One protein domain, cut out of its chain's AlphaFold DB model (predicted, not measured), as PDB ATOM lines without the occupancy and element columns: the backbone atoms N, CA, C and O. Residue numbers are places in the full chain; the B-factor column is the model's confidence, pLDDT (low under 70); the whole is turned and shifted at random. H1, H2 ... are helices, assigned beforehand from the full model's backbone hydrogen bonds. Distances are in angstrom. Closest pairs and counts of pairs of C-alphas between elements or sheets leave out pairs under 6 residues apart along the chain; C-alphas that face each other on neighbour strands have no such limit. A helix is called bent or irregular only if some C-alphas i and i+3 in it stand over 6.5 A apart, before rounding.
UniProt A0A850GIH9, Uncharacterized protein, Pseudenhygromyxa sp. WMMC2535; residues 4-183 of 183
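AT A GLANCE: This is residues 4 to 183 of the 183 residues of an uncharacterized protein of Pseudenhygromyxa sp. WMMC2535 (UniProt A0A850GIH9). Two groups of helices meet in the middle, where H4 and H8 cross: H1 to H4 make one end of an elongated body, and H5 to H9 make the other. H10, the longest helix, runs along the side of the second group, joined to it through H9, and its last part sticks out with residues 177 to 183. The printed part has 180 residues, with ten named helices, H1 to H10 in chain order, and no named strand; the class is all helix. The whole is compact, with a radius of gyration of the C-alphas of 17.6 A, and spans 55 by 33 by 33 A.

IN THESE COORDINATES: Find C-alpha 4 at (39.644, -30.036, 22.148), where H1, residues 4 to 21, begins; it has a kink of 108 degrees near residue 12 and is irregular, with C-alphas 9 and 12 8.8 A apart. Next come H2, residues 24 to 33, and H3, residues 47 to 62, 22.0 A long. H4, residues 67 to 81, covers 20.8 A from C-alpha 67 at (37.001, -27.327, 18.880). Read on through H5, residues 83 to 92, H6, residues 106 to 109, H7, residues 112 to 123, H8, residues 128 to 141 and 19.8 A long, and H9, residues 151 to 156. H10, residues 161 to 181, runs 31.2 A to C-alpha 181 at (47.751, -38.637, -0.214); it is irregular, with C-alphas 162 and 165 7.0 A apart.

HOW THE PARTS SIT: Start at the hubs, H4 and H8, which touch at a steep tilt of 56 degrees, closest at the C-alphas of Leu 78 and Tyr 134, 7.0 A. H4 touches H1 at Glu 67 and Ile 4, C-alphas 5.0 A apart, and H2 at Ala 72 and Val 30, 5.1 A. H3 touches H2, with the C-alphas of Phe 58 and Leu 31 closest at 6.7 A. Beyond H8, look for the hairpin H7 and H8, a shallow tilt of 32 degrees, opposite ways, closest at the C-alphas of Leu 123 and Val 131, 6.4 A. H5 touches H7 at Tyr 89 and Gly 118, C-alphas 6.3 A apart. H6 is close to H7 but not clearly touching, at 7.5 A between the C-alphas of Cys 107 and Leu 115. H9 touches H8 at Leu 153 and Ala 132, C-alphas 4.8 A apart. H10 touches H9 with residues 161 to 168 alone, closest at the C-alphas of Glu 161 and Ala 155, 6.3 A; H8 and H10 are apart. In H3, H4, H5, H7, H8 and H9 every O i to N i+4 pair is within hydrogen-bond range; H1 has 11 of 14, H2 5 of 6 and H10 15 of 17, and H6 is too short for such a pair.

THE WHOLE: The two C-alphas farthest apart, those of Phe 45 and Ala 183, are 57.3 A apart. The printed part has no cut. The links H2 to H3 and H5 to H6 are long, 13 residues each. Mean pLDDT of the printed part is 95.7; look for values under 70 at residues 181 to 183.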
ATOM      1  N   ILE A   4      40.618 -29.409  21.243       98.12
ATOM      2  CA  ILE A   4      39.644 -30.036  22.148       98.12
ATOM      3  C   ILE A   4      40.200 -31.297  22.825       98.12
ATOM      4  O   ILE A   4      39.916 -31.529  23.995       98.12
ATOM      5  N   GLU A   5      41.035 -32.075  22.132       98.19
ATOM      6  CA  GLU A   5      41.698 -33.259  22.693       98.19
ATOM      7  C   GLU A   5      42.705 -32.853  23.780       98.19
ATOM      8  O   GLU A   5      42.708 -33.464  24.846       98.19
ATOM      9  N   ILE A   6      43.473 -31.773  23.564       98.56
ATOM     10  CA  ILE A   6      44.363 -31.186  24.586       98.56
ATOM     11  C   ILE A   6      43.556 -30.864  25.849       98.56
ATOM     12  O   ILE A   6      43.907 -31.303  26.941       98.56
ATOM     13  N   CYS A   7      42.438 -30.145  25.707       98.38
ATOM     14  CA  CYS A   7      41.579 -29.799  26.840       98.38
ATOM     15  C   CYS A   7      40.963 -31.029  27.532       98.38
ATOM     16  O   CYS A   7      40.808 -31.023  28.752       98.38
ATOM     17  N   ASN A   8      40.616 -32.076  26.780       97.94
ATOM     18  CA  ASN A   8      40.086 -33.316  27.347       97.94
ATOM     19  C   ASN A   8      41.143 -34.051  28.186       97.94
ATOM     20  O   ASN A   8      40.816 -34.512  29.278       97.94
ATOM     21  N   HIS A   9      42.397 -34.121  27.719       98.19
ATOM     22  CA  HIS A   9      43.497 -34.732  28.476       98.19
ATOM     23  C   HIS A   9      43.892 -33.914  29.710       98.19
ATOM     24  O   HIS A   9      44.083 -34.493  30.777       98.19
ATOM     25  N   LEU A  10      43.919 -32.579  29.599       97.44
ATOM     26  CA  LEU A  10      44.145 -31.678  30.739       97.44
ATOM     27  C   LEU A  10      43.116 -31.882  31.860       97.44
ATOM     28  O   LEU A  10      43.405 -31.646  33.034       97.44
ATOM     29  N   GLY A  11      41.902 -32.289  31.490       96.75
ATOM     30  CA  GLY A  11      40.781 -32.452  32.396       96.75
ATOM     31  C   GLY A  11      40.096 -31.130  32.751       96.75
ATOM     32  O   GLY A  11      40.637 -30.029  32.618       96.75
ATOM     33  N   GLN A  12      38.858 -31.251  33.239       95.31
ATOM     34  CA  GLN A  12      37.994 -30.103  33.535       95.31
ATOM     35  C   GLN A  12      38.613 -29.140  34.558       95.31
ATOM     36  O   GLN A  12      38.422 -27.934  34.445       95.31
ATOM     37  N   GLU A  13      39.360 -29.654  35.538       97.12
ATOM     38  CA  GLU A  13      40.001 -28.838  36.575       97.12
ATOM     39  C   GLU A  13      40.990 -27.830  35.974       97.12
ATOM     40  O   GLU A  13      40.907 -26.637  36.260       97.12
ATOM     41  N   LYS A  14      41.867 -28.272  35.065       97.62
ATOM     42  CA  LYS A  14      42.846 -27.389  34.413       97.62
ATOM     43  C   LYS A  14      42.209 -26.429  33.421       97.62
ATOM     44  O   LYS A  14      42.571 -25.255  33.384       97.62
ATOM     45  N   VAL A  15      41.202 -26.883  32.678       98.06
ATOM     46  CA  VAL A  15      40.400 -25.998  31.818       98.06
ATOM     47  C   VAL A  15      39.728 -24.895  32.648       98.06
ATOM     48  O   VAL A  15      39.706 -23.730  32.239       98.06
ATOM     49  N   ASP A  16      39.232 -25.232  33.838       98.12
ATOM     50  CA  ASP A  16      38.621 -24.282  34.763       98.12
ATOM     51  C   ASP A  16      39.635 -23.294  35.346       98.12
ATOM     52  O   ASP A  16      39.333 -22.099  35.421       98.12
ATOM     53  N   GLU A  17      40.838 -23.754  35.703       98.25
ATOM     54  CA  GLU A  17      41.952 -22.892  36.118       98.25
ATOM     55  C   GLU A  17      42.318 -21.889  35.013       98.25
ATOM     56  O   GLU A  17      42.403 -20.683  35.272       98.25
ATOM     57  N   TYR A  18      42.453 -22.349  33.763       98.31
ATOM     58  CA  TYR A  18      42.760 -21.481  32.621       98.31
ATOM     59  C   TYR A  18      41.656 -20.445  32.400       98.31
ATOM     60  O   TYR A  18      41.932 -19.251  32.260       98.31
ATOM     61  N   TYR A  19      40.391 -20.874  32.436       98.25
ATOM     62  CA  TYR A  19      39.242 -19.982  32.312       98.25
ATOM     63  C   TYR A  19      39.179 -18.951  33.450       98.25
ATOM     64  O   TYR A  19      38.817 -17.791  33.228       98.25
ATOM     65  N   ALA A  20      39.503 -19.354  34.682       97.62
ATOM     66  CA  ALA A  20      39.419 -18.493  35.858       97.62
ATOM     67  C   ALA A  20      40.368 -17.290  35.771       97.62
ATOM     68  O   ALA A  20      39.990 -16.201  36.221       97.62
ATOM     69  N   LEU A  21      41.535 -17.476  35.142       97.62
ATOM     70  CA  LEU A  21      42.529 -16.431  34.879       97.62
ATOM     71  C   LEU A  21      42.046 -15.385  33.867       97.62
ATOM     72  O   LEU A  21      42.525 -14.251  33.886       97.62
ATOM     73  N   LEU A  22      41.077 -15.729  33.012       98.06
ATOM     74  CA  LEU A  22      40.613 -14.820  31.973       98.06
ATOM     75  C   LEU A  22      39.799 -13.648  32.529       98.06
ATOM     76  O   LEU A  22      38.821 -13.803  33.278       98.06
ATOM     77  N   SER A  23      40.138 -12.447  32.062       96.69
ATOM     78  CA  SER A  23      39.345 -11.248  32.310       96.69
ATOM     79  C   SER A  23      37.987 -11.315  31.602       96.69
ATOM     80  O   SER A  23      37.760 -12.064  30.651       96.69
ATOM     81  N   GLY A  24      37.042 -10.465  32.016       95.88
ATOM     82  CA  GLY A  24      35.742 -10.384  31.343       95.88
ATOM     83  C   GLY A  24      35.844  -9.996  29.860       95.88
ATOM     84  O   GLY A  24      34.965 -10.347  29.084       95.88
ATOM     85  N   LYS A  25      36.902  -9.283  29.451       96.62
ATOM     86  CA  LYS A  25      37.159  -8.967  28.040       96.62
ATOM     87  C   LYS A  25      37.629 -10.213  27.284       96.62
ATOM     88  O   LYS A  25      37.081 -10.497  26.223       96.62
ATOM     89  N   GLU A  26      38.575 -10.952  27.855       97.88
ATOM     90  CA  GLU A  26      39.136 -12.189  27.291       97.88
ATOM     91  C   GLU A  26      38.070 -13.275  27.139       97.88
ATOM     92  O   GLU A  26      37.882 -13.803  26.051       97.88
ATOM     93  N   VAL A  27      37.248 -13.513  28.168       98.00
ATOM     94  CA  VAL A  27      36.136 -14.480  28.091       98.00
ATOM     95  C   VAL A  27      35.192 -14.174  26.924       98.00
ATOM     96  O   VAL A  27      34.708 -15.075  26.239       98.00
ATOM     97  N   ARG A  28      34.903 -12.892  26.670       97.44
ATOM     98  CA  ARG A  28      34.051 -12.500  25.542       97.44
ATOM     99  C   ARG A  28      34.729 -12.732  24.195       97.44
ATOM    100  O   ARG A  28      34.016 -13.043  23.241       97.44
ATOM    101  N   ALA A  29      36.045 -12.537  24.114       97.81
ATOM    102  CA  ALA A  29      36.829 -12.824  22.918       97.81
ATOM    103  C   ALA A  29      36.801 -14.328  22.617       97.81
ATOM    104  O   ALA A  29      36.402 -14.697  21.515       97.81
ATOM    105  N   VAL A  30      37.052 -15.169  23.628       98.31
ATOM    106  CA  VAL A  30      36.970 -16.635  23.531       98.31
ATOM    107  C   VAL A  30      35.591 -17.089  23.056       98.31
ATOM    108  O   VAL A  30      35.489 -17.808  22.068       98.31
ATOM    109  N   LEU A  31      34.510 -16.618  23.694       98.19
ATOM    110  CA  LEU A  31      33.149 -16.981  23.281       98.19
ATOM    111  C   LEU A  31      32.870 -16.592  21.828       98.19
ATOM    112  O   LEU A  31      32.306 -17.392  21.091       98.19
ATOM    113  N   LYS A  32      33.266 -15.381  21.415       97.50
ATOM    114  CA  LYS A  32      33.045 -14.897  20.046       97.50
ATOM    115  C   LYS A  32      33.835 -15.716  19.022       97.50
ATOM    116  O   LYS A  32      33.277 -16.060  17.987       97.50
ATOM    117  N   ALA A  33      35.107 -16.001  19.301       96.88
ATOM    118  CA  ALA A  33      35.972 -16.789  18.429       96.88
ATOM    119  C   ALA A  33      35.507 -18.252  18.328       96.88
ATOM    120  O   ALA A  33      35.545 -18.822  17.248       96.88
ATOM    121  N   GLY A  34      34.961 -18.815  19.410       95.94
ATOM    122  CA  GLY A  34      34.327 -20.137  19.416       95.94
ATOM    123  C   GLY A  34      32.923 -20.191  18.801       95.94
ATOM    124  O   GLY A  34      32.202 -21.161  19.031       95.94
ATOM    125  N   GLY A  35      32.479 -19.145  18.094       94.69
ATOM    126  CA  GLY A  35      31.168 -19.103  17.429       94.69
ATOM    127  C   GLY A  35      29.967 -18.867  18.355       94.69
ATOM    128  O   GLY A  35      28.821 -18.936  17.915       94.69
ATOM    129  N   SER A  36      30.197 -18.550  19.632       94.19
ATOM    130  CA  SER A  36      29.153 -18.244  20.614       94.19
ATOM    131  C   SER A  36      28.949 -16.737  20.790       94.19
ATOM    132  O   SER A  36      29.804 -15.903  20.486       94.19
ATOM    133  N   HIS A  37      27.802 -16.340  21.339       91.38
ATOM    134  CA  HIS A  37      27.528 -14.932  21.614       91.38
ATOM    135  C   HIS A  37      27.883 -14.547  23.056       91.38
ATOM    136  O   HIS A  37      27.578 -15.236  24.035       91.38
ATOM    137  N   SER A  38      28.440 -13.347  23.219       91.81
ATOM    138  CA  SER A  38      28.803 -12.806  24.533       91.81
ATOM    139  C   SER A  38      27.769 -11.842  25.137       91.81
ATOM    140  O   SER A  38      27.964 -11.339  26.241       91.81
ATOM    141  N   ASN A  39      26.628 -11.614  24.476       92.19
ATOM    142  CA  ASN A  39      25.583 -10.701  24.967       92.19
ATOM    143  C   ASN A  39      24.964 -11.192  26.277       92.19
ATOM    144  O   ASN A  39      24.490 -12.322  26.330       92.19
ATOM    145  N   THR A  40      24.911 -10.379  27.323       91.81
ATOM    146  CA  THR A  40      24.282 -10.765  28.597       91.81
ATOM    147  C   THR A  40      22.835 -10.270  28.671       91.81
ATOM    148  O   THR A  40      22.551  -9.203  28.129       91.81
ATOM    149  N   PRO A  41      21.918 -10.989  29.348       90.56
ATOM    150  CA  PRO A  41      20.565 -10.497  29.596       90.56
ATOM    151  C   PRO A  41      20.572  -9.123  30.273       90.56
ATOM    152  O   PRO A  41      21.472  -8.828  31.064       90.56
ATOM    153  N   LYS A  42      19.535  -8.311  30.027       89.44
ATOM    154  CA  LYS A  42      19.380  -6.990  30.671       89.44
ATOM    155  C   LYS A  42      19.345  -7.076  32.202       89.44
ATOM    156  O   LYS A  42      19.695  -6.111  32.861       89.44
ATOM    157  N   THR A  43      18.986  -8.237  32.753       90.75
ATOM    158  CA  THR A  43      18.947  -8.532  34.193       90.75
ATOM    159  C   THR A  43      20.320  -8.816  34.818       90.75
ATOM    160  O   THR A  43      20.442  -8.873  36.039       90.75
ATOM    161  N   ALA A  44      21.382  -8.978  34.018       90.12
ATOM    162  CA  ALA A  44      22.748  -9.164  34.511       90.12
ATOM    163  C   ALA A  44      23.412  -7.802  34.799       90.12
ATOM    164  O   ALA A  44      24.279  -7.330  34.053       90.12
ATOM    165  N   PHE A  45      22.971  -7.156  35.882       88.75
ATOM    166  CA  PHE A  45      23.393  -5.798  36.243       88.75
ATOM    167  C   PHE A  45      24.829  -5.722  36.788       88.75
ATOM    168  O   PHE A  45      25.506  -4.720  36.571       88.75
ATOM    169  N   SER A  46      25.327  -6.782  37.436       94.00
ATOM    170  CA  SER A  46      26.681  -6.829  38.009       94.00
ATOM    171  C   SER A  46      27.675  -7.598  37.135       94.00
ATOM    172  O   SER A  46      27.307  -8.495  36.372       94.00
ATOM    173  N   GLN A  47      28.969  -7.299  37.285       91.56
ATOM    174  CA  GLN A  47      30.036  -8.044  36.606       91.56
ATOM    175  C   GLN A  47      30.012  -9.534  36.979       91.56
ATOM    176  O   GLN A  47      30.155 -10.383  36.101       91.56
ATOM    177  N   ALA A  48      29.754  -9.864  38.247       93.25
ATOM    178  CA  ALA A  48      29.627 -11.246  38.703       93.25
ATOM    179  C   ALA A  48      28.461 -11.981  38.015       93.25
ATOM    180  O   ALA A  48      28.627 -13.115  37.566       93.25
ATOM    181  N   ALA A  49      27.302 -11.328  37.861       94.94
ATOM    182  CA  ALA A  49      26.165 -11.908  37.142       94.94
ATOM    183  C   ALA A  49      26.499 -12.160  35.662       94.94
ATOM    184  O   ALA A  49      26.175 -13.216  35.122       94.94
ATOM    185  N   ARG A  50      27.209 -11.226  35.016       95.25
ATOM    186  CA  ARG A  50      27.685 -11.384  33.633       95.25
ATOM    187  C   ARG A  50      28.676 -12.541  33.496       95.25
ATOM    188  O   ARG A  50      28.509 -13.356  32.592       95.25
ATOM    189  N   ARG A  51      29.636 -12.675  34.423       95.56
ATOM    190  CA  ARG A  51      30.581 -13.806  34.435       95.56
ATOM    191  C   ARG A  51      29.868 -15.149  34.575       95.56
ATOM    192  O   ARG A  51      30.203 -16.063  33.836       95.56
ATOM    193  N   LYS A  52      28.842 -15.258  35.428       95.88
ATOM    194  CA  LYS A  52      28.028 -16.486  35.537       95.88
ATOM    195  C   LYS A  52      27.341 -16.851  34.218       95.88
ATOM    196  O   LYS A  52      27.326 -18.017  33.837       95.88
ATOM    197  N   VAL A  53      26.800 -15.860  33.502       96.88
ATOM    198  CA  VAL A  53      26.182 -16.075  32.182       96.88
ATOM    199  C   VAL A  53      27.210 -16.574  31.167       96.88
ATOM    200  O   VAL A  53      26.931 -17.524  30.440       96.88
ATOM    201  N   TRP A  54      28.387 -15.951  31.112       97.88
ATOM    202  CA  TRP A  54      29.444 -16.372  30.192       97.88
ATOM    203  C   TRP A  54      30.006 -17.745  30.532       97.88
ATOM    204  O   TRP A  54      30.213 -18.529  29.612       97.88
ATOM    205  N   ARG A  55      30.182 -18.061  31.819       97.62
ATOM    206  CA  ARG A  55      30.635 -19.381  32.264       97.62
ATOM    207  C   ARG A  55      29.666 -20.470  31.816       97.62
ATOM    208  O   ARG A  55      30.075 -21.373  31.107       97.62
ATOM    209  N   LYS A  56      28.364 -20.298  32.075       97.38
ATOM    210  CA  LYS A  56      27.337 -21.255  31.629       97.38
ATOM    211  C   LYS A  56      27.356 -21.491  30.112       97.38
ATOM    212  O   LYS A  56      27.069 -22.594  29.663       97.38
ATOM    213  N   ARG A  57      27.648 -20.460  29.312       97.12
ATOM    214  CA  ARG A  57      27.765 -20.607  27.850       97.12
ATOM    215  C   ARG A  57      29.033 -21.317  27.436       97.12
ATOM    216  O   ARG A  57      28.966 -22.167  26.562       97.12
ATOM    217  N   PHE A  58      30.148 -20.950  28.054       98.12
ATOM    218  CA  PHE A  58      31.414 -21.626  27.845       98.12
ATOM    219  C   PHE A  58      31.253 -23.123  28.129       98.12
ATOM    220  O   PHE A  58      31.524 -23.917  27.243       98.12
ATOM    221  N   ASP A  59      30.675 -23.493  29.276       97.69
ATOM    222  CA  ASP A  59      30.421 -24.893  29.639       97.69
ATOM    223  C   ASP A  59      29.504 -25.602  28.638       97.69
ATOM    224  O   ASP A  59      29.745 -26.746  28.270       97.69
ATOM    225  N   ALA A  60      28.451 -24.923  28.172       97.56
ATOM    226  CA  ALA A  60      27.527 -25.497  27.199       97.56
ATOM    227  C   ALA A  60      28.187 -25.757  25.838       97.56
ATOM    228  O   ALA A  60      27.866 -26.749  25.194       97.56
ATOM    229  N   GLU A  61      29.072 -24.872  25.382       97.81
ATOM    230  CA  GLU A  61      29.809 -25.051  24.127       97.81
ATOM    231  C   GLU A  61      30.951 -26.060  24.281       97.81
ATOM    232  O   GLU A  61      31.130 -26.928  23.429       97.81
ATOM    233  N   PHE A  62      31.670 -26.019  25.400       96.25
ATOM    234  CA  PHE A  62      32.721 -26.978  25.718       96.25
ATOM    235  C   PHE A  62      32.158 -28.404  25.849       96.25
ATOM    236  O   PHE A  62      32.695 -29.340  25.265       96.25
ATOM    237  N   GLY A  63      30.997 -28.564  26.494       96.38
ATOM    238  CA  GLY A  63      30.282 -29.842  26.584       96.38
ATOM    239  C   GLY A  63      29.805 -30.397  25.236       96.38
ATOM    240  O   GLY A  63      29.595 -31.600  25.114       96.38
ATOM    241  N   LYS A  64      29.687 -29.556  24.198       96.94
ATOM    242  CA  LYS A  64      29.437 -29.984  22.808       96.94
ATOM    243  C   LYS A  64      30.718 -30.343  22.051       96.94
ATOM    244  O   LYS A  64      30.650 -30.542  20.843       96.94
ATOM    245  N   GLN A  65      31.869 -30.392  22.725       96.94
ATOM    246  CA  GLN A  65      33.176 -30.633  22.108       96.94
ATOM    247  C   GLN A  65      33.515 -29.584  21.031       96.94
ATOM    248  O   GLN A  65      34.046 -29.900  19.968       96.94
ATOM    249  N   ASN A  66      33.180 -28.314  21.289       97.94
ATOM    250  CA  ASN A  66      33.440 -27.219  20.356       97.94
ATOM    251  C   ASN A  66      34.955 -26.938  20.239       97.94
ATOM    252  O   ASN A  66      35.551 -26.262  21.082       97.94
ATOM    253  N   GLU A  67      35.563 -27.442  19.162       97.56
ATOM    254  CA  GLU A  67      37.001 -27.327  18.880       97.56
ATOM    255  C   GLU A  67      37.462 -25.870  18.719       97.56
ATOM    256  O   GLU A  67      38.524 -25.510  19.220       97.56
ATOM    257  N   GLN A  68      36.645 -24.999  18.114       97.88
ATOM    258  CA  GLN A  68      36.985 -23.577  17.958       97.88
ATOM    259  C   GLN A  68      36.991 -22.836  19.297       97.88
ATOM    260  O   GLN A  68      37.833 -21.968  19.521       97.88
ATOM    261  N   LEU A  69      36.073 -23.179  20.207       98.44
ATOM    262  CA  LEU A  69      36.072 -22.619  21.556       98.44
ATOM    263  C   LEU A  69      37.313 -23.062  22.338       98.44
ATOM    264  O   LEU A  69      37.930 -22.232  23.003       98.44
ATOM    265  N   ALA A  70      37.680 -24.345  22.250       98.56
ATOM    266  CA  ALA A  70      38.890 -24.868  22.880       98.56
ATOM    267  C   ALA A  70      40.142 -24.170  22.330       98.56
ATOM    268  O   ALA A  70      40.936 -23.644  23.106       98.56
ATOM    269  N   LEU A  71      40.264 -24.058  21.004       98.62
ATOM    270  CA  LEU A  71      41.343 -23.317  20.352       98.62
ATOM    271  C   LEU A  71      41.436 -21.874  20.864       98.62
ATOM    272  O   LEU A  71      42.503 -21.422  21.276       98.62
ATOM    273  N   ALA A  72      40.306 -21.164  20.886       98.44
ATOM    274  CA  ALA A  72      40.259 -19.781  21.339       98.44
ATOM    275  C   ALA A  72      40.642 -19.630  22.819       98.44
ATOM    276  O   ALA A  72      41.339 -18.679  23.169       98.44
ATOM    277  N   LEU A  73      40.212 -20.559  23.682       98.69
ATOM    278  CA  LEU A  73      40.605 -20.585  25.091       98.69
ATOM    279  C   LEU A  73      42.121 -20.711  25.230       98.69
ATOM    280  O   LEU A  73      42.724 -19.910  25.941       98.69
ATOM    281  N   LEU A  74      42.715 -21.712  24.574       98.69
ATOM    282  CA  LEU A  74      44.135 -22.010  24.721       98.69
ATOM    283  C   LEU A  74      44.999 -20.864  24.186       98.69
ATOM    284  O   LEU A  74      45.910 -20.429  24.884       98.69
ATOM    285  N   ILE A  75      44.670 -20.310  23.009       97.94
ATOM    286  CA  ILE A  75      45.378 -19.142  22.457       97.94
ATOM    287  C   ILE A  75      45.267 -17.945  23.403       97.94
ATOM    288  O   ILE A  75      46.287 -17.357  23.764       97.94
ATOM    289  N   GLU A  76      44.055 -17.564  23.823       98.06
ATOM    290  CA  GLU A  76      43.885 -16.379  24.670       98.06
ATOM    291  C   GLU A  76      44.601 -16.564  26.015       98.06
ATOM    292  O   GLU A  76      45.264 -15.641  26.489       98.06
ATOM    293  N   TRP A  77      44.538 -17.758  26.611       98.50
ATOM    294  CA  TRP A  77      45.241 -18.051  27.855       98.50
ATOM    295  C   TRP A  77      46.769 -17.975  27.690       98.50
ATOM    296  O   TRP A  77      47.421 -17.250  28.445       98.50
ATOM    297  N   LEU A  78      47.340 -18.624  26.669       98.06
ATOM    298  CA  LEU A  78      48.784 -18.595  26.402       98.06
ATOM    299  C   LEU A  78      49.285 -17.163  26.170       98.06
ATOM    300  O   LEU A  78      50.219 -16.704  26.831       98.06
ATOM    301  N   MET A  79      48.609 -16.423  25.288       95.81
ATOM    302  CA  MET A  79      49.034 -15.089  24.866       95.81
ATOM    303  C   MET A  79      48.934 -14.028  25.964       95.81
ATOM    304  O   MET A  79      49.666 -13.027  25.926       95.81
ATOM    305  N   ARG A  80      48.022 -14.212  26.925       95.69
ATOM    306  CA  ARG A  80      47.793 -13.270  28.031       95.69
ATOM    307  C   ARG A  80      48.529 -13.651  29.304       95.69
ATOM    308  O   ARG A  80      48.980 -12.752  30.007       95.69
ATOM    309  N   HIS A  81      48.672 -14.945  29.583       96.69
ATOM    310  CA  HIS A  81      49.107 -15.428  30.896       96.69
ATOM    311  C   HIS A  81      50.404 -16.235  30.864       96.69
ATOM    312  O   HIS A  81      51.018 -16.398  31.916       96.69
ATOM    313  N   ARG A  82      50.863 -16.710  29.698       97.50
ATOM    314  CA  ARG A  82      52.100 -17.508  29.565       97.50
ATOM    315  C   ARG A  82      53.089 -16.983  28.533       97.50
ATOM    316  O   ARG A  82      54.017 -17.678  28.141       97.50
ATOM    317  N   ARG A  83      52.965 -15.711  28.168       96.12
ATOM    318  CA  ARG A  83      53.803 -15.048  27.164       96.12
ATOM    319  C   ARG A  83      55.311 -15.237  27.347       96.12
ATOM    320  O   ARG A  83      56.006 -15.429  26.361       96.12
ATOM    321  N   PHE A  84      55.816 -15.182  28.578       97.69
ATOM    322  CA  PHE A  84      57.249 -15.370  28.825       97.69
ATOM    323  C   PHE A  84      57.737 -16.758  28.396       97.69
ATOM    324  O   PHE A  84      58.802 -16.847  27.806       97.69
ATOM    325  N   MET A  85      56.936 -17.806  28.601       98.25
ATOM    326  CA  MET A  85      57.256 -19.164  28.148       98.25
ATOM    327  C   MET A  85      57.322 -19.247  26.615       98.25
ATOM    328  O   MET A  85      58.228 -19.871  26.074       98.25
ATOM    329  N   LEU A  86      56.392 -18.580  25.917       98.12
ATOM    330  CA  LEU A  86      56.392 -18.489  24.450       98.12
ATOM    331  C   LEU A  86      57.653 -17.774  23.948       98.12
ATOM    332  O   LEU A  86      58.312 -18.259  23.038       98.12
ATOM    333  N   VAL A  87      57.997 -16.638  24.564       98.44
ATOM    334  CA  VAL A  87      59.211 -15.872  24.246       98.44
ATOM    335  C   VAL A  87      60.460 -16.720  24.459       98.44
ATOM    336  O   VAL A  87      61.236 -16.865  23.527       98.44
ATOM    337  N   GLU A  88      60.627 -17.345  25.628       98.44
ATOM    338  CA  GLU A  88      61.822 -18.149  25.914       98.44
ATOM    339  C   GLU A  88      62.010 -19.306  24.925       98.44
ATOM    340  O   GLU A  88      63.140 -19.636  24.568       98.44
ATOM    341  N   TYR A  89      60.917 -19.928  24.479       98.44
ATOM    342  CA  TYR A  89      60.984 -20.998  23.488       98.44
ATOM    343  C   TYR A  89      61.418 -20.485  22.116       98.44
ATOM    344  O   TYR A  89      62.319 -21.051  21.500       98.44
ATOM    345  N   LEU A  90      60.806 -19.397  21.649       98.25
ATOM    346  CA  LEU A  90      61.144 -18.800  20.359       98.25
ATOM    347  C   LEU A  90      62.565 -18.215  20.363       98.25
ATOM    348  O   LEU A  90      63.291 -18.413  19.391       98.25
ATOM    349  N   ASP A  91      62.998 -17.598  21.464       98.44
ATOM    350  CA  ASP A  91      64.379 -17.144  21.672       98.44
ATOM    351  C   ASP A  91      65.365 -18.322  21.633       98.44
ATOM    352  O   ASP A  91      66.381 -18.254  20.942       98.44
ATOM    353  N   PHE A  92      65.061 -19.434  22.315       98.31
ATOM    354  CA  PHE A  92      65.896 -20.644  22.290       98.31
ATOM    355  C   PHE A  92      66.039 -21.240  20.883       98.31
ATOM    356  O   PHE A  92      67.088 -21.796  20.536       98.31
ATOM    357  N   LEU A  93      64.979 -21.152  20.081       97.94
ATOM    358  CA  LEU A  93      64.981 -21.586  18.690       97.94
ATOM    359  C   LEU A  93      65.582 -20.547  17.742       97.94
ATOM    360  O   LEU A  93      65.745 -20.859  16.561       97.94
ATOM    361  N   GLU A  94      65.915 -19.349  18.223       97.38
ATOM    362  CA  GLU A  94      66.359 -18.215  17.409       97.38
ATOM    363  C   GLU A  94      65.343 -17.899  16.294       97.38
ATOM    364  O   GLU A  94      65.686 -17.789  15.114       97.38
ATOM    365  N   VAL A  95      64.061 -17.843  16.663       97.38
ATOM    366  CA  VAL A  95      62.936 -17.497  15.782       97.38
ATOM    367  C   VAL A  95      62.559 -16.046  16.023       97.38
ATOM    368  O   VAL A  95      62.424 -15.609  17.168       97.38
ATOM    369  N   ARG A  96      62.353 -15.274  14.953       96.75
ATOM    370  CA  ARG A  96      61.934 -13.884  15.114       96.75
ATOM    371  C   ARG A  96      60.516 -13.840  15.660       96.75
ATOM    372  O   ARG A  96      59.604 -14.468  15.126       96.75
ATOM    373  N   HIS A  97      60.311 -13.037  16.694       97.50
ATOM    374  CA  HIS A  97      58.995 -12.881  17.283       97.50
ATOM    375  C   HIS A  97      58.778 -11.472  17.831       97.50
ATOM    376  O   HIS A  97      59.712 -10.734  18.147       97.50
ATOM    377  N   THR A  98      57.513 -11.118  18.017       96.25
ATOM    378  CA  THR A  98      57.089  -9.942  18.768       96.25
ATOM    379  C   THR A  98      56.341 -10.426  19.994       96.25
ATOM    380  O   THR A  98      55.194 -10.837  19.902       96.25
ATOM    381  N   GLN A  99      56.989 -10.386  21.165       93.06
ATOM    382  CA  GLN A  99      56.319 -10.703  22.437       93.06
ATOM    383  C   GLN A  99      55.657 -12.102  22.460       93.06
ATOM    384  O   GLN A  99      54.556 -12.251  22.984       93.06
ATOM    385  N   GLY A 100      56.324 -13.119  21.902       92.81
ATOM    386  CA  GLY A 100      55.820 -14.495  21.831       92.81
ATOM    387  C   GLY A 100      54.948 -14.797  20.607       92.81
ATOM    388  O   GLY A 100      54.547 -15.942  20.434       92.81
ATOM    389  N   GLU A 101      54.663 -13.801  19.760       93.12
ATOM    390  CA  GLU A 101      53.950 -13.967  18.486       93.12
ATOM    391  C   GLU A 101      54.957 -14.054  17.337       93.12
ATOM    392  O   GLU A 101      55.858 -13.219  17.240       93.12
ATOM    393  N   THR A 102      54.807 -15.042  16.460       93.81
ATOM    394  CA  THR A 102      55.625 -15.201  15.256       93.81
ATOM    395  C   THR A 102      54.743 -15.606  14.082       93.81
ATOM    396  O   THR A 102      53.788 -16.357  14.266       93.81
ATOM    397  N   ASP A 103      55.084 -15.102  12.897       91.00
ATOM    398  CA  ASP A 103      54.478 -15.497  11.621       91.00
ATOM    399  C   ASP A 103      55.347 -16.546  10.893       91.00
ATOM    400  O   ASP A 103      55.080 -16.884   9.744       91.00
ATOM    401  N   GLU A 104      56.428 -17.024  11.526       92.31
ATOM    402  CA  GLU A 104      57.317 -18.037  10.955       92.31
ATOM    403  C   GLU A 104      56.816 -19.459  11.258       92.31
ATOM    404  O   GLU A 104      56.624 -19.833  12.422       92.31
ATOM    405  N   ASP A 105      56.724 -20.294  10.221       93.12
ATOM    406  CA  ASP A 105      56.502 -21.743  10.326       93.12
ATOM    407  C   ASP A 105      57.794 -22.459  10.750       93.12
ATOM    408  O   ASP A 105      58.407 -23.256  10.033       93.12
ATOM    409  N   PHE A 106      58.279 -22.120  11.945       95.88
ATOM    410  CA  PHE A 106      59.572 -22.583  12.439       95.88
ATOM    411  C   PHE A 106      59.640 -24.105  12.621       95.88
ATOM    412  O   PHE A 106      60.737 -24.663  12.628       95.88
ATOM    413  N   CYS A 107      58.505 -24.798  12.731       95.81
ATOM    414  CA  CYS A 107      58.486 -26.258  12.780       95.81
ATOM    415  C   CYS A 107      58.936 -26.919  11.466       95.81
ATOM    416  O   CYS A 107      59.354 -28.075  11.497       95.81
ATOM    417  N   GLU A 108      58.893 -26.200  10.338       94.31
ATOM    418  CA  GLU A 108      59.424 -26.672   9.052       94.31
ATOM    419  C   GLU A 108      60.919 -26.369   8.886       94.31
ATOM    420  O   GLU A 108      61.633 -27.084   8.181       94.31
ATOM    421  N   THR A 109      61.410 -25.305   9.528       92.69
ATOM    422  CA  THR A 109      62.784 -24.811   9.332       92.69
ATOM    423  C   THR A 109      63.760 -25.276  10.406       92.69
ATOM    424  O   THR A 109      64.968 -25.336  10.158       92.69
ATOM    425  N   LYS A 110      63.274 -25.608  11.606       96.44
ATOM    426  CA  LYS A 110      64.110 -26.074  12.714       96.44
ATOM    427  C   LYS A 110      64.184 -27.606  12.720       96.44
ATOM    428  O   LYS A 110      63.168 -28.270  12.529       96.44
ATOM    429  N   PRO A 111      65.368 -28.195  12.978       96.50
ATOM    430  CA  PRO A 111      65.497 -29.643  13.089       96.50
ATOM    431  C   PRO A 111      64.587 -30.207  14.192       96.50
ATOM    432  O   PRO A 111      64.513 -29.599  15.265       96.50
ATOM    433  N   PRO A 112      63.977 -31.393  14.003       96.62
ATOM    434  CA  PRO A 112      63.119 -32.004  15.018       96.62
ATOM    435  C   PRO A 112      63.773 -32.143  16.391       96.62
ATOM    436  O   PRO A 112      63.130 -31.903  17.409       96.62
ATOM    437  N   GLU A 113      65.069 -32.447  16.422       96.94
ATOM    438  CA  GLU A 113      65.793 -32.606  17.684       96.94
ATOM    439  C   GLU A 113      65.966 -31.279  18.415       96.94
ATOM    440  O   GLU A 113      65.820 -31.235  19.630       96.94
ATOM    441  N   LYS A 114      66.137 -30.167  17.691       97.69
ATOM    442  CA  LYS A 114      66.199 -28.834  18.301       97.69
ATOM    443  C   LYS A 114      64.851 -28.421  18.895       97.69
ATOM    444  O   LYS A 114      64.814 -27.799  19.953       97.69
ATOM    445  N   LEU A 115      63.743 -28.788  18.245       98.19
ATOM    446  CA  LEU A 115      62.397 -28.570  18.785       98.19
ATOM    447  C   LEU A 115      62.191 -29.370  20.081       98.19
ATOM    448  O   LEU A 115      61.697 -28.826  21.067       98.19
ATOM    449  N   ARG A 116      62.640 -30.633  20.119       98.12
ATOM    450  CA  ARG A 116      62.574 -31.486  21.319       98.12
ATOM    451  C   ARG A 116      63.513 -31.032  22.438       98.12
ATOM    452  O   ARG A 116      63.103 -31.011  23.589       98.12
ATOM    453  N   GLU A 117      64.718 -30.561  22.132       98.06
ATOM    454  CA  GLU A 117      65.588 -29.935  23.138       98.06
ATOM    455  C   GLU A 117      64.914 -28.715  23.789       98.06
ATOM    456  O   GLU A 117      65.038 -28.484  24.993       98.06
ATOM    457  N   GLY A 118      64.163 -27.937  23.002       98.12
ATOM    458  CA  GLY A 118      63.378 -26.820  23.518       98.12
ATOM    459  C   GLY A 118      62.225 -27.269  24.422       98.12
ATOM    460  O   GLY A 118      61.921 -26.581  25.397       98.12
ATOM    461  N   VAL A 119      61.617 -28.432  24.143       98.38
ATOM    462  CA  VAL A 119      60.636 -29.075  25.039       98.38
ATOM    463  C   VAL A 119      61.272 -29.335  26.402       98.38
ATOM    464  O   VAL A 119      60.729 -28.899  27.416       98.38
ATOM    465  N   ASP A 120      62.428 -29.999  26.430       98.19
ATOM    466  CA  ASP A 120      63.116 -30.354  27.675       98.19
ATOM    467  C   ASP A 120      63.525 -29.105  28.469       98.19
ATOM    468  O   ASP A 120      63.357 -29.046  29.691       98.19
ATOM    469  N   MET A 121      63.988 -28.063  27.769       98.25
ATOM    470  CA  MET A 121      64.301 -26.763  28.363       98.25
ATOM    471  C   MET A 121      63.081 -26.143  29.055       98.25
ATOM    472  O   MET A 121      63.188 -25.709  30.205       98.25
ATOM    473  N   LEU A 122      61.918 -26.124  28.393       98.62
ATOM    474  CA  LEU A 122      60.697 -25.579  28.983       98.62
ATOM    475  C   LEU A 122      60.177 -26.435  30.143       98.62
ATOM    476  O   LEU A 122      59.795 -25.881  31.175       98.62
ATOM    477  N   LEU A 123      60.185 -27.765  30.009       98.44
ATOM    478  CA  LEU A 123      59.757 -28.687  31.069       98.44
ATOM    479  C   LEU A 123      60.614 -28.555  32.336       98.44
ATOM    480  O   LEU A 123      60.110 -28.760  33.438       98.44
ATOM    481  N   GLY A 124      61.884 -28.165  32.202       98.06
ATOM    482  CA  GLY A 124      62.763 -27.873  33.336       98.06
ATOM    483  C   GLY A 124      62.455 -26.560  34.073       98.06
ATOM    484  O   GLY A 124      62.974 -26.350  35.170       98.06
ATOM    485  N   LYS A 125      61.635 -25.670  33.497       98.12
ATOM    486  CA  LYS A 125      61.379 -24.315  34.021       98.12
ATOM    487  C   LYS A 125      59.920 -24.028  34.366       98.12
ATOM    488  O   LYS A 125      59.655 -23.215  35.252       98.12
ATOM    489  N   TYR A 126      58.983 -24.647  33.658       98.56
ATOM    490  CA  TYR A 126      57.559 -24.327  33.720       98.56
ATOM    491  C   TYR A 126      56.727 -25.549  34.125       98.56
ATOM    492  O   TYR A 126      57.177 -26.684  33.963       98.56
ATOM    493  N   PRO A 127      55.500 -25.354  34.647       98.38
ATOM    494  CA  PRO A 127      54.620 -26.470  34.965       98.38
ATOM    495  C   PRO A 127      54.383 -27.362  33.729       98.38
ATOM    496  O   PRO A 127      53.985 -26.842  32.684       98.38
ATOM    497  N   PRO A 128      54.559 -28.695  33.825       98.50
ATOM    498  CA  PRO A 128      54.552 -29.572  32.651       98.50
ATOM    499  C   PRO A 128      53.296 -29.461  31.773       98.50
ATOM    500  O   PRO A 128      53.395 -29.355  30.553       98.50
ATOM    501  N   HIS A 129      52.112 -29.418  32.387       98.25
ATOM    502  CA  HIS A 129      50.835 -29.309  31.673       98.25
ATOM    503  C   HIS A 129      50.698 -28.017  30.856       98.25
ATOM    504  O   HIS A 129      50.056 -28.014  29.806       98.25
ATOM    505  N   GLU A 130      51.330 -26.927  31.289       98.62
ATOM    506  CA  GLU A 130      51.327 -25.654  30.567       98.62
ATOM    507  C   GLU A 130      52.242 -25.711  29.343       98.62
ATOM    508  O   GLU A 130      51.849 -25.273  28.259       98.62
ATOM    509  N   VAL A 131      53.424 -26.319  29.494       98.75
ATOM    510  CA  VAL A 131      54.358 -26.579  28.387       98.75
ATOM    511  C   VAL A 131      53.699 -27.469  27.338       98.75
ATOM    512  O   VAL A 131      53.722 -27.148  26.151       98.75
ATOM    513  N   ALA A 132      53.046 -28.548  27.772       98.75
ATOM    514  CA  ALA A 132      52.329 -29.445  26.879       98.75
ATOM    515  C   ALA A 132      51.150 -28.764  26.185       98.75
ATOM    516  O   ALA A 132      51.001 -28.912  24.975       98.75
ATOM    517  N   THR A 133      50.374 -27.947  26.907       98.69
ATOM    518  CA  THR A 133      49.308 -27.128  26.307       98.69
ATOM    519  C   THR A 133      49.853 -26.273  25.167       98.69
ATOM    520  O   THR A 133      49.260 -26.230  24.092       98.69
ATOM    521  N   TYR A 134      50.980 -25.593  25.396       98.69
ATOM    522  CA  TYR A 134      51.595 -24.732  24.396       98.69
ATOM    523  C   TYR A 134      52.096 -25.520  23.187       98.69
ATOM    524  O   TYR A 134      51.674 -25.251  22.064       98.69
ATOM    525  N   LEU A 135      52.979 -26.493  23.399       98.69
ATOM    526  CA  LEU A 135      53.701 -27.129  22.299       98.69
ATOM    527  C   LEU A 135      52.828 -28.100  21.498       98.69
ATOM    528  O   LEU A 135      52.963 -28.163  20.280       98.69
ATOM    529  N   LEU A 136      51.861 -28.778  22.127       98.75
ATOM    530  CA  LEU A 136      50.869 -29.563  21.383       98.75
ATOM    531  C   LEU A 136      49.954 -28.657  20.550       98.75
ATOM    532  O   LEU A 136      49.584 -29.018  19.432       98.75
ATOM    533  N   LEU A 137      49.622 -27.458  21.049       98.62
ATOM    534  CA  LEU A 137      48.854 -26.487  20.273       98.62
ATOM    535  C   LEU A 137      49.664 -25.920  19.101       98.62
ATOM    536  O   LEU A 137      49.123 -25.798  18.006       98.62
ATOM    537  N   VAL A 138      50.949 -25.612  19.296       98.00
ATOM    538  CA  VAL A 138      51.854 -25.235  18.195       98.00
ATOM    539  C   VAL A 138      51.917 -26.352  17.158       98.00
ATOM    540  O   VAL A 138      51.801 -26.072  15.970       98.00
ATOM    541  N   GLY A 139      52.023 -27.611  17.598       97.88
ATOM    542  CA  GLY A 139      52.008 -28.776  16.712       97.88
ATOM    543  C   GLY A 139      50.763 -28.860  15.841       97.88
ATOM    544  O   GLY A 139      50.854 -29.124  14.645       97.88
ATOM    545  N   HIS A 140      49.603 -28.558  16.425       97.50
ATOM    546  CA  HIS A 140      48.356 -28.445  15.680       97.50
ATOM    547  C   HIS A 140      48.363 -27.280  14.684       97.50
ATOM    548  O   HIS A 140      47.983 -27.470  13.533       97.50
ATOM    549  N   LEU A 141      48.776 -26.087  15.122       96.88
ATOM    550  CA  LEU A 141      48.699 -24.856  14.330       96.88
ATOM    551  C   LEU A 141      49.685 -24.820  13.158       96.88
ATOM    552  O   LEU A 141      49.321 -24.337  12.094       96.88
ATOM    553  N   GLN A 142      50.901 -25.329  13.354       96.50
ATOM    554  CA  GLN A 142      51.938 -25.415  12.317       96.50
ATOM    555  C   GLN A 142      51.980 -26.789  11.644       96.50
ATOM    556  O   GLN A 142      52.966 -27.128  11.000       96.50
ATOM    557  N   GLU A 143      50.943 -27.606  11.854       95.19
ATOM    558  CA  GLU A 143      50.810 -28.946  11.292       95.19
ATOM    559  C   GLU A 143      52.123 -29.752  11.318       95.19
ATOM    560  O   GLU A 143      52.602 -30.232  10.290       95.19
ATOM    561  N   THR A 144      52.682 -29.966  12.510       95.62
ATOM    562  CA  THR A 144      53.880 -30.798  12.703       95.62
ATOM    563  C   THR A 144      53.597 -31.980  13.628       95.62
ATOM    564  O   THR A 144      52.916 -31.816  14.643       95.62
ATOM    565  N   PRO A 145      54.132 -33.185  13.345       96.44
ATOM    566  CA  PRO A 145      53.897 -34.344  14.197       96.44
ATOM    567  C   PRO A 145      54.844 -34.386  15.400       96.44
ATOM    568  O   PRO A 145      54.667 -35.206  16.294       96.44
ATOM    569  N   ILE A 146      55.869 -33.530  15.428       97.50
ATOM    570  CA  ILE A 146      57.030 -33.667  16.315       97.50
ATOM    571  C   ILE A 146      56.613 -33.659  17.788       97.50
ATOM    572  O   ILE A 146      57.098 -34.483  18.565       97.50
ATOM    573  N   PHE A 147      55.685 -32.778  18.167       98.12
ATOM    574  CA  PHE A 147      55.205 -32.660  19.545       98.12
ATOM    575  C   PHE A 147      54.254 -33.796  19.940       98.12
ATOM    576  O   PHE A 147      54.346 -34.304  21.055       98.12
ATOM    577  N   ASP A 148      53.412 -34.260  19.016       97.81
ATOM    578  CA  ASP A 148      52.574 -35.455  19.192       97.81
ATOM    579  C   ASP A 148      53.382 -36.756  19.263       97.81
ATOM    580  O   ASP A 148      52.931 -37.750  19.820       97.81
ATOM    581  N   GLU A 149      54.593 -36.753  18.717       97.25
ATOM    582  CA  GLU A 149      55.555 -37.851  18.810       97.25
ATOM    583  C   GLU A 149      56.495 -37.721  20.014       97.25
ATOM    584  O   GLU A 149      57.434 -38.506  20.133       97.25
ATOM    585  N   THR A 150      56.278 -36.737  20.895       97.94
ATOM    586  CA  THR A 150      57.118 -36.483  22.073       97.94
ATOM    587  C   THR A 150      56.409 -36.975  23.346       97.94
ATOM    588  O   THR A 150      55.540 -36.276  23.873       97.94
ATOM    589  N   PRO A 151      56.768 -38.161  23.890       97.62
ATOM    590  CA  PRO A 151      56.039 -38.794  24.994       97.62
ATOM    591  C   PRO A 151      55.941 -37.947  26.263       97.62
ATOM    592  O   PRO A 151      54.924 -37.993  26.952       97.62
ATOM    593  N   SER A 152      56.969 -37.150  26.568       97.94
ATOM    594  CA  SER A 152      56.980 -36.278  27.746       97.94
ATOM    595  C   SER A 152      55.873 -35.224  27.699       97.94
ATOM    596  O   SER A 152      55.286 -34.930  28.737       97.94
ATOM    597  N   LEU A 153      55.519 -34.709  26.514       98.44
ATOM    598  CA  LEU A 153      54.397 -33.780  26.352       98.44
ATOM    599  C   LEU A 153      53.049 -34.477  26.521       98.44
ATOM    600  O   LEU A 153      52.156 -33.928  27.162       98.44
ATOM    601  N   LEU A 154      52.906 -35.687  25.979       98.44
ATOM    602  CA  LEU A 154      51.679 -36.472  26.116       98.44
ATOM    603  C   LEU A 154      51.420 -36.842  27.583       98.44
ATOM    604  O   LEU A 154      50.316 -36.649  28.087       98.44
ATOM    605  N   ALA A 155      52.454 -37.274  28.306       98.12
ATOM    606  CA  ALA A 155      52.364 -37.495  29.746       98.12
ATOM    607  C   ALA A 155      52.028 -36.192  30.490       98.12
ATOM    608  O   ALA A 155      51.144 -36.161  31.345       98.12
ATOM    609  N   ALA A 156      52.691 -35.089  30.133       98.19
ATOM    610  CA  ALA A 156      52.513 -33.801  30.790       98.19
ATOM    611  C   ALA A 156      51.123 -33.176  30.577       98.19
ATOM    612  O   ALA A 156      50.637 -32.490  31.477       98.19
ATOM    613  N   VAL A 157      50.462 -33.421  29.438       97.75
ATOM    614  CA  VAL A 157      49.067 -32.994  29.208       97.75
ATOM    615  C   VAL A 157      48.053 -33.873  29.951       97.75
ATOM    616  O   VAL A 157      46.882 -33.521  29.994       97.75
ATOM    617  N   GLY A 158      48.486 -34.982  30.558       97.50
ATOM    618  CA  GLY A 158      47.634 -35.881  31.340       97.50
ATOM    619  C   GLY A 158      47.208 -37.157  30.611       97.50
ATOM    620  O   GLY A 158      46.301 -37.844  31.078       97.50
ATOM    621  N   MET A 159      47.833 -37.507  29.479       97.75
ATOM    622  CA  MET A 159      47.595 -38.808  28.844       97.75
ATOM    623  C   MET A 159      48.133 -39.939  29.741       97.75
ATOM    624  O   MET A 159      49.274 -39.849  30.201       97.75
ATOM    625  N   PRO A 160      47.361 -41.018  29.981       96.62
ATOM    626  CA  PRO A 160      47.839 -42.155  30.763       96.62
ATOM    627  C   PRO A 160      49.077 -42.796  30.128       96.62
ATOM    628  O   PRO A 160      49.076 -43.085  28.934       96.62
ATOM    629  N   GLU A 161      50.112 -43.088  30.923       92.56
ATOM    630  CA  GLU A 161      51.387 -43.634  30.417       92.56
ATOM    631  C   GLU A 161      51.212 -44.902  29.565       92.56
ATOM    632  O   GLU A 161      51.910 -45.082  28.568       92.56
ATOM    633  N   GLY A 162      50.239 -45.748  29.917       94.56
ATOM    634  CA  GLY A 162      49.917 -46.970  29.175       94.56
ATOM    635  C   GLY A 162      49.330 -46.742  27.777       94.56
ATOM    636  O   GLY A 162      49.354 -47.660  26.968       94.56
ATOM    637  N   GLU A 163      48.832 -45.541  27.474       95.81
ATOM    638  CA  GLU A 163      48.216 -45.197  26.183       95.81
ATOM    639  C   GLU A 163      49.179 -44.444  25.249       95.81
ATOM    640  O   GLU A 163      48.963 -44.397  24.037       95.81
ATOM    641  N   ILE A 164      50.263 -43.874  25.787       97.44
ATOM    642  CA  ILE A 164      51.163 -42.977  25.047       97.44
ATOM    643  C   ILE A 164      51.841 -43.685  23.873       97.44
ATOM    644  O   ILE A 164      51.870 -43.151  22.765       97.44
ATOM    645  N   SER A 165      52.383 -44.887  24.090       96.44
ATOM    646  CA  SER A 165      53.074 -45.628  23.027       96.44
ATOM    647  C   SER A 165      52.137 -45.917  21.852       96.44
ATOM    648  O   SER A 165      52.496 -45.699  20.695       96.44
ATOM    649  N   ASP A 166      50.914 -46.353  22.151       96.81
ATOM    650  CA  ASP A 166      49.906 -46.657  21.137       96.81
ATOM    651  C   ASP A 166      49.445 -45.390  20.412       96.81
ATOM    652  O   ASP A 166      49.280 -45.398  19.188       96.81
ATOM    653  N   TYR A 167      49.284 -44.280  21.140       97.06
ATOM    654  CA  TYR A 167      48.976 -42.982  20.550       97.06
ATOM    655  C   TYR A 167      50.040 -42.560  19.537       97.06
ATOM    656  O   TYR A 167      49.702 -42.255  18.392       97.06
ATOM    657  N   VAL A 168      51.316 -42.580  19.932       97.31
ATOM    658  CA  VAL A 168      52.443 -42.151  19.091       97.31
ATOM    659  C   VAL A 168      52.528 -42.999  17.824       97.31
ATOM    660  O   VAL A 168      52.620 -42.459  16.719       97.31
ATOM    661  N   GLU A 169      52.442 -44.324  17.946       96.50
ATOM    662  CA  GLU A 169      52.525 -45.221  16.790       96.50
ATOM    663  C   GLU A 169      51.334 -45.051  15.835       96.50
ATOM    664  O   GLU A 169      51.503 -45.033  14.611       96.50
ATOM    665  N   ASN A 170      50.125 -44.852  16.365       95.81
ATOM    666  CA  ASN A 170      48.952 -44.558  15.543       95.81
ATOM    667  C   ASN A 170      49.025 -43.166  14.905       95.81
ATOM    668  O   ASN A 170      48.595 -42.986  13.763       95.81
ATOM    669  N   HIS A 171      49.578 -42.177  15.606       95.25
ATOM    670  CA  HIS A 171      49.784 -40.833  15.079       95.25
ATOM    671  C   HIS A 171      50.757 -40.846  13.895       95.25
ATOM    672  O   HIS A 171      50.397 -40.364  12.821       95.25
ATOM    673  N   LYS A 172      51.924 -41.489  14.039       95.06
ATOM    674  CA  LYS A 172      52.915 -41.658  12.960       95.06
ATOM    675  C   LYS A 172      52.312 -42.285  11.706       95.06
ATOM    676  O   LYS A 172      52.542 -41.799  10.600       95.06
ATOM    677  N   LYS A 173      51.513 -43.348  11.864       94.31
ATOM    678  CA  LYS A 173      50.834 -44.018  10.739       94.31
ATOM    679  C   LYS A 173      49.885 -43.069  10.010       94.31
ATOM    680  O   LYS A 173      50.030 -42.885   8.804       94.31
ATOM    681  N   ARG A 174      48.979 -42.413  10.747       92.25
ATOM    682  CA  ARG A 174      48.029 -41.440  10.175       92.25
ATOM    683  C   ARG A 174      48.747 -40.286   9.480       92.25
ATOM    684  O   ARG A 174      48.328 -39.859   8.408       92.25
ATOM    685  N   TRP A 175      49.836 -39.797  10.070       91.69
ATOM    686  CA  TRP A 175      50.645 -38.729   9.490       91.69
ATOM    687  C   TRP A 175      51.298 -39.150   8.172       91.69
ATOM    688  O   TRP A 175      51.204 -38.443   7.168       91.69
ATOM    689  N   ALA A 176      51.909 -40.337   8.148       91.56
ATOM    690  CA  ALA A 176      52.526 -40.890   6.950       91.56
ATOM    691  C   ALA A 176      51.503 -41.129   5.825       91.56
ATOM    692  O   ALA A 176      51.812 -40.897   4.659       91.56
ATOM    693  N   GLU A 177      50.287 -41.574   6.152       91.31
ATOM    694  CA  GLU A 177      49.189 -41.738   5.189       91.31
ATOM    695  C   GLU A 177      48.716 -40.399   4.620       91.31
ATOM    696  O   GLU A 177      48.572 -40.265   3.404       91.31
ATOM    697  N   ARG A 178      48.545 -39.387   5.479       88.00
ATOM    698  CA  ARG A 178      48.159 -38.032   5.067       88.00
ATOM    699  C   ARG A 178      49.156 -37.441   4.072       88.00
ATOM    700  O   ARG A 178      48.748 -36.928   3.036       88.00
ATOM    701  N   ASN A 179      50.452 -37.581   4.347       81.38
ATOM    702  CA  ASN A 179      51.502 -37.048   3.478       81.38
ATOM    703  C   ASN A 179      51.626 -37.819   2.154       81.38
ATOM    704  O   ASN A 179      52.001 -37.234   1.146       81.38
ATOM    705  N   LYS A 180      51.279 -39.114   2.129       76.50
ATOM    706  CA  LYS A 180      51.221 -39.906   0.887       76.50
ATOM    707  C   LYS A 180      50.044 -39.534  -0.014       76.50
ATOM    708  O   LYS A 180      50.156 -39.703  -1.216       76.50
ATOM    709  N   GLY A 181      48.925 -39.078   0.551       62.50
ATOM    710  CA  GLY A 181      47.751 -38.637  -0.214       62.50
ATOM    711  C   GLY A 181      47.831 -37.195  -0.728       62.50
ATOM    712  O   GLY A 181      46.980 -36.792  -1.515       62.50
ATOM    713  N   ALA A 182      48.819 -36.423  -0.268       58.00
ATOM    714  CA  ALA A 182      49.061 -35.035  -0.664       58.00
ATOM    715  C   ALA A 182      50.149 -34.880  -1.752       58.00
ATOM    716  O   ALA A 182      50.389 -33.759  -2.202       58.00
ATOM    717  N   ALA A 183      50.797 -35.981  -2.150       45.41
ATOM    718  CA  ALA A 183      51.813 -36.060  -3.204       45.41
ATOM    719  C   ALA A 183      51.235 -36.702  -4.474       45.41
ATOM    720  O   ALA A 183      51.653 -36.284  -5.577       45.41
TER     721      ALA A 183